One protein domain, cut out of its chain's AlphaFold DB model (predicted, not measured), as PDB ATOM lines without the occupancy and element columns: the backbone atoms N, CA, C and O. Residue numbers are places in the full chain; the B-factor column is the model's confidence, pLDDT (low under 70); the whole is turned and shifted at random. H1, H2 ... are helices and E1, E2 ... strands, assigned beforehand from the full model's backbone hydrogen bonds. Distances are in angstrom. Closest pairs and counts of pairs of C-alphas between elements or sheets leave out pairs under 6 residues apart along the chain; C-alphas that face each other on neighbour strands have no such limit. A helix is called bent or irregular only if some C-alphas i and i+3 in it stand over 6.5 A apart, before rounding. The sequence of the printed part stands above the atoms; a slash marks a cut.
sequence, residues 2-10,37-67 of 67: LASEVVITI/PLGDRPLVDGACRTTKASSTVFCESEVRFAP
ATOM      1  N   LEU A   2     193.340 174.011  91.957       63.03
ATOM      2  CA  LEU A   2     194.500 174.904  91.872       63.03
ATOM      3  C   LEU A   2     194.735 175.506  93.263       63.03
ATOM      4  O   LEU A   2     193.769 175.807  93.962       63.03
ATOM      5  N   ALA A   3     195.997 175.632  93.678       74.44
ATOM      6  CA  ALA A   3     196.327 176.326  94.919       74.44
ATOM      7  C   ALA A   3     195.857 177.784  94.822       74.44
ATOM      8  O   ALA A   3     196.047 178.414  93.781       74.44
ATOM      9  N   SER A   4     195.255 178.312  95.886       91.38
ATOM     10  CA  SER A   4     194.763 179.696  95.941       91.38
ATOM     11  C   SER A   4     195.884 180.739  95.969       91.38
ATOM     12  O   SER A   4     195.625 181.916  95.775       91.38
ATOM     13  N   GLU A   5     197.124 180.308  96.194       94.62
ATOM     14  CA  GLU A   5     198.327 181.131  96.287       94.62
ATOM     15  C   GLU A   5     199.558 180.326  95.842       94.62
ATOM     16  O   GLU A   5     199.507 179.095  95.726       94.62
ATOM     17  N   VAL A   6     200.672 181.017  95.605       95.44
ATOM     18  CA  VAL A   6     201.981 180.401  95.372       95.44
ATOM     19  C   VAL A   6     202.922 180.824  96.492       95.44
ATOM     20  O   VAL A   6     203.281 181.992  96.595       95.44
ATOM     21  N   VAL A   7     203.336 179.864  97.321       95.25
ATOM     22  CA  VAL A   7     204.261 180.099  98.437       95.25
ATOM     23  C   VAL A   7     205.658 179.629  98.050       95.25
ATOM     24  O   VAL A   7     205.846 178.460  97.714       95.25
ATOM     25  N   ILE A   8     206.635 180.529  98.123       93.81
ATOM     26  CA  ILE A   8     208.055 180.219  97.952       93.81
ATOM     27  C   ILE A   8     208.749 180.400  99.299       93.81
ATOM     28  O   ILE A   8     208.653 181.459  99.912       93.81
ATOM     29  N   THR A   9     209.468 179.374  99.747       93.19
ATOM     30  CA  THR A   9     210.291 179.429 100.960       93.19
ATOM     31  C   THR A   9     211.720 179.072 100.594       93.19
ATOM     32  O   THR A   9     211.968 177.994 100.055       93.19
ATOM     33  N   ILE A  10     212.664 179.957 100.911       87.94
ATOM     34  CA  ILE A  10     214.096 179.694 100.771       87.94
ATOM     35  C   ILE A  10     214.656 179.428 102.163       87.94
ATOM     36  O   ILE A  10     214.573 180.271 103.052       87.94
ATOM     37  N   PRO A  37     201.766 179.409  84.801       92.44
ATOM     38  CA  PRO A  37     201.724 180.857  85.013       92.44
ATOM     39  C   PRO A  37     201.098 181.231  86.359       92.44
ATOM     40  O   PRO A  37     200.187 180.547  86.822       92.44
ATOM     41  N   LEU A  38     201.552 182.325  86.978       92.31
ATOM     42  CA  LEU A  38     201.062 182.763  88.290       92.31
ATOM     43  C   LEU A  38     199.539 182.995  88.290       92.31
ATOM     44  O   LEU A  38     198.859 182.492  89.182       92.31
ATOM     45  N   GLY A  39     198.995 183.624  87.241       93.31
ATOM     46  CA  GLY A  39     197.564 183.938  87.141       93.31
ATOM     47  C   GLY A  39     197.128 184.905  88.242       93.31
ATOM     48  O   GLY A  39     197.924 185.739  88.658       93.31
ATOM     49  N   ASP A  40     195.911 184.727  88.761       94.12
ATOM     50  CA  ASP A  40     195.328 185.579  89.814       94.12
ATOM     51  C   ASP A  40     195.771 185.188  91.242       94.12
ATOM     52  O   ASP A  40     195.151 185.558  92.237       94.12
ATOM     53  N   ARG A  41     196.831 184.381  91.363       95.19
ATOM     54  CA  ARG A  41     197.311 183.872  92.652       95.19
ATOM     55  C   ARG A  41     198.359 184.825  93.224       95.19
ATOM     56  O   ARG A  41     199.327 185.126  92.524       95.19
ATOM     57  N   PRO A  42     198.249 185.244  94.492       96.38
ATOM     58  CA  PRO A  42     199.308 186.007  95.131       96.38
ATOM     59  C   PRO A  42     200.587 185.170  95.259       96.38
ATOM     60  O   PRO A  42     200.542 183.952  95.477       96.38
ATOM     61  N   LEU A  43     201.731 185.845  95.135       95.06
ATOM     62  CA  LEU A  43     203.047 185.298  95.444       95.06
ATOM     63  C   LEU A  43     203.401 185.640  96.889       95.06
ATOM     64  O   LEU A  43     203.415 186.808  97.282       95.06
ATOM     65  N   VAL A  44     203.733 184.611  97.655       96.06
ATOM     66  CA  VAL A  44     203.951 184.699  99.094       96.06
ATOM     67  C   VAL A  44     205.348 184.208  99.450       96.06
ATOM     68  O   VAL A  44     205.771 183.134  99.020       96.06
ATOM     69  N   ASP A  45     206.034 184.966 100.299       94.62
ATOM     70  CA  ASP A  45     207.241 184.546 100.997       94.62
ATOM     71  C   ASP A  45     206.872 183.719 102.235       94.62
ATOM     72  O   ASP A  45     206.415 184.230 103.262       94.62
ATOM     73  N   GLY A  46     207.062 182.405 102.141       95.25
ATOM     74  CA  GLY A  46     206.720 181.490 103.224       95.25
ATOM     75  C   GLY A  46     207.616 181.631 104.458       95.25
ATOM     76  O   GLY A  46     207.186 181.269 105.561       95.25
ATOM     77  N   ALA A  47     208.824 182.195 104.322       92.75
ATOM     78  CA  ALA A  47     209.713 182.420 105.460       92.75
ATOM     79  C   ALA A  47     209.157 183.510 106.388       92.75
ATOM     80  O   ALA A  47     209.246 183.361 107.614       92.75
ATOM     81  N   CYS A  48     208.504 184.531 105.820       94.75
ATOM     82  CA  CYS A  48     207.820 185.580 106.577       94.75
ATOM     83  C   CYS A  48     206.594 185.081 107.360       94.75
ATOM     84  O   CYS A  48     206.169 185.752 108.293       94.75
ATOM     85  N   ARG A  49     206.053 183.890 107.054       93.00
ATOM     86  CA  ARG A  49     204.896 183.326 107.776       93.00
ATOM     87  C   ARG A  49     205.248 182.514 109.018       93.00
ATOM     88  O   ARG A  49     204.459 182.463 109.954       93.00
ATOM     89  N   THR A  50     206.360 181.777 108.991       86.81
ATOM     90  CA  THR A  50     206.531 180.631 109.914       86.81
ATOM     91  C   THR A  50     207.918 180.492 110.535       86.81
ATOM     92  O   THR A  50     208.131 179.598 111.352       86.81
ATOM     93  N   THR A  51     208.875 181.357 110.190       82.44
ATOM     94  CA  THR A  51     210.269 181.226 110.647       82.44
ATOM     95  C   THR A  51     210.730 182.443 111.452       82.44
ATOM     96  O   THR A  51     210.026 183.449 111.526       82.44
ATOM     97  N   LYS A  52     211.957 182.399 112.001       80.62
ATOM     98  CA  LYS A  52     212.613 183.585 112.591       80.62
ATOM     99  C   LYS A  52     212.740 184.753 111.604       80.62
ATOM    100  O   LYS A  52     212.856 185.888 112.044       80.62
ATOM    101  N   ALA A  53     212.701 184.498 110.293       84.44
ATOM    102  CA  ALA A  53     212.733 185.565 109.296       84.44
ATOM    103  C   ALA A  53     211.542 186.531 109.430       84.44
ATOM    104  O   ALA A  53     211.698 187.708 109.120       84.44
ATOM    105  N   SER A  54     210.398 186.072 109.960       89.38
ATOM    106  CA  SER A  54     209.197 186.897 110.181       89.38
ATOM    107  C   SER A  54     209.436 188.145 111.039       89.38
ATOM    108  O   SER A  54     208.721 189.125 110.885       89.38
ATOM    109  N   SER A  55     210.453 188.150 111.908       88.38
ATOM    110  CA  SER A  55     210.793 189.307 112.746       88.38
ATOM    111  C   SER A  55     211.833 190.240 112.119       88.38
ATOM    112  O   SER A  55     212.306 191.164 112.779       88.38
ATOM    113  N   THR A  56     212.279 189.962 110.894       85.69
ATOM    114  CA  THR A  56     213.253 190.807 110.195       85.69
ATOM    115  C   THR A  56     212.550 191.971 109.507       85.69
ATOM    116  O   THR A  56     211.389 191.864 109.116       85.69
ATOM    117  N   VAL A  57     213.274 193.071 109.291       85.50
ATOM    118  CA  VAL A  57     212.750 194.269 108.606       85.50
ATOM    119  C   VAL A  57     212.264 193.995 107.177       85.50
ATOM    120  O   VAL A  57     211.495 194.773 106.633       85.50
ATOM    121  N   PHE A  58     212.674 192.880 106.567       84.75
ATOM    122  CA  PHE A  58     212.245 192.487 105.223       84.75
ATOM    123  C   PHE A  58     210.861 191.819 105.188       84.75
ATOM    124  O   PHE A  58     210.318 191.603 104.103       84.75
ATOM    125  N   CYS A  59     210.290 191.473 106.343       92.44
ATOM    126  CA  CYS A  59     208.977 190.843 106.467       92.44
ATOM    127  C   CYS A  59     207.913 191.834 106.969       92.44
ATOM    128  O   CYS A  59     207.188 191.542 107.913       92.44
ATOM    129  N   GLU A  60     207.792 192.998 106.323       92.00
ATOM    130  CA  GLU A  60     206.653 193.910 106.552       92.00
ATOM    131  C   GLU A  60     205.316 193.287 106.109       92.00
ATOM    132  O   GLU A  60     204.267 193.567 106.682       92.00
ATOM    133  N   SER A  61     205.369 192.420 105.092       93.06
ATOM    134  CA  SER A  61     204.277 191.580 104.602       93.06
ATOM    135  C   SER A  61     204.862 190.300 104.010       93.06
ATOM    136  O   SER A  61     205.934 190.321 103.395       93.06
ATOM    137  N   GLU A  62     204.159 189.180 104.158       94.50
ATOM    138  CA  GLU A  62     204.481 187.942 103.454       94.50
ATOM    139  C   GLU A  62     204.078 187.981 101.974       94.50
ATOM    140  O   GLU A  62     204.609 187.213 101.174       94.50
ATOM    141  N   VAL A  63     203.147 188.856 101.584       95.50
ATOM    142  CA  VAL A  63     202.690 188.977 100.195       95.50
ATOM    143  C   VAL A  63     203.680 189.840  99.423       95.50
ATOM    144  O   VAL A  63     203.785 191.044  99.643       95.50
ATOM    145  N   ARG A  64     204.406 189.215  98.492       93.25
ATOM    146  CA  ARG A  64     205.405 189.884  97.641       93.25
ATOM    147  C   ARG A  64     204.806 190.425  96.350       93.25
ATOM    148  O   ARG A  64     205.343 191.363  95.772       93.25
ATOM    149  N   PHE A  65     203.708 189.830  95.896       94.38
ATOM    150  CA  PHE A  65     202.964 190.285  94.730       94.38
ATOM    151  C   PHE A  65     201.512 189.812  94.816       94.38
ATOM    152  O   PHE A  65     201.255 188.656  95.160       94.38
ATOM    153  N   ALA A  66     200.583 190.697  94.470       92.94
ATOM    154  CA  ALA A  66     199.172 190.401  94.272       92.94
ATOM    155  C   ALA A  66     198.752 191.004  92.914       92.94
ATOM    156  O   ALA A  66     199.081 192.170  92.681       92.94
ATOM    157  N   PRO A  67     198.121 190.218  92.022       86.81
ATOM    158  CA  PRO A  67     197.589 190.684  90.738       86.81
ATOM    159  C   PRO A  67     196.555 191.807  90.848       86.81
ATOM    160  O   PRO A  67     195.808 191.833  91.854       86.81
TER     161      PRO A  67
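What this domain is: This is residues 2 to 10 and 37 to 67 of the 67 residues of an uncharacterized protein of Chryseoglobus frigidaquae (UniProt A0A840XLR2). A small sheet of three short strands side by side, with E2 between E1 and E3, makes one part of an elongated shape, and two one-turn helices, H1 and then H2, follow beyond the end of the sheet where E2 ends. From H2 the chain folds back through residues 56 to 62 into E3. The printed part has 40 residues, with three named strands and two named helices in the order E1, E2, H1, H2, E3; the sheet runs E1, E2, E3 and is mixed, E1 parallel and E3 antiparallel to E2. The class is mixed, helices and strands, with under half of the residues in named elements. The whole is only just compact, close to loose, with a radius of gyration of the C-alphas of 10.5 A, and spans 29 by 15 by 13 A.

Where its parts are: E1 is residues 6 to 8, 6.6 A long, and begins with C-alpha 6 at (201.981, 180.401, 95.372). After the cut, E2 is residues 43 to 45, 7.0 A long. H1 is residues 47 to 50, 5.8 A long. H2 is residues 52 to 55, 6.0 A long, with C-alpha 55 at (210.793, 189.307, 112.746); it is neither bent nor irregular, but only just: C-alphas 52 and 55 are 6.0 A apart. E3 is residues 63 to 65, 5.6 A long, and ends with C-alpha 65 at (202.964, 190.285, 94.730).

How they stand to each other: E2 is the inner strand, and E1 and E3 are the edge strands. E1 and E2 are parallel, with 30 degrees between their directions; C-alphas 7 and 44 face each other at 4.7 A. N 8 and O 44 are within hydrogen-bond range at 2.9 A, as are N 44 and O 6 at 2.9 A. E2 and E3 are antiparallel, at 140 degrees; C-alphas 44 and 63 face each other at 4.6 A. N 43 and O 65 are within hydrogen-bond range at 2.9 A, as are N 64 and O 43 at 2.9 A. E1 and E3 are apart. H1 is only just on the sheet, with 5 pairs of C-alphas within 10 A, and only grazes it with residues 47 to 49. H2 is not on the sheet. H1 and H2 touch only at the corner by their link; their closest C-alphas are those of Cys 48 and Ser 54, 4.1 A apart. H1 and H2 are too short for any O i to N i+4 pair; the one O i to N i+3 pair is within range in H2 but not in H1.

The domain as a whole: The two C-alphas farthest apart are those of Leu 2 and Val 57, at 31.4 A. Residues 11 to 36 are not printed, and C-alphas 10 and 37 are 20.1 A apart across this cut, which lies in the link from E1 to E2. Of the links that are printed whole, E2 to H1 and H1 to H2 are tight, and H2 to E3 is short, with 7 residues. The mean pLDDT of the printed part is 90.4; residue 2 is under 70.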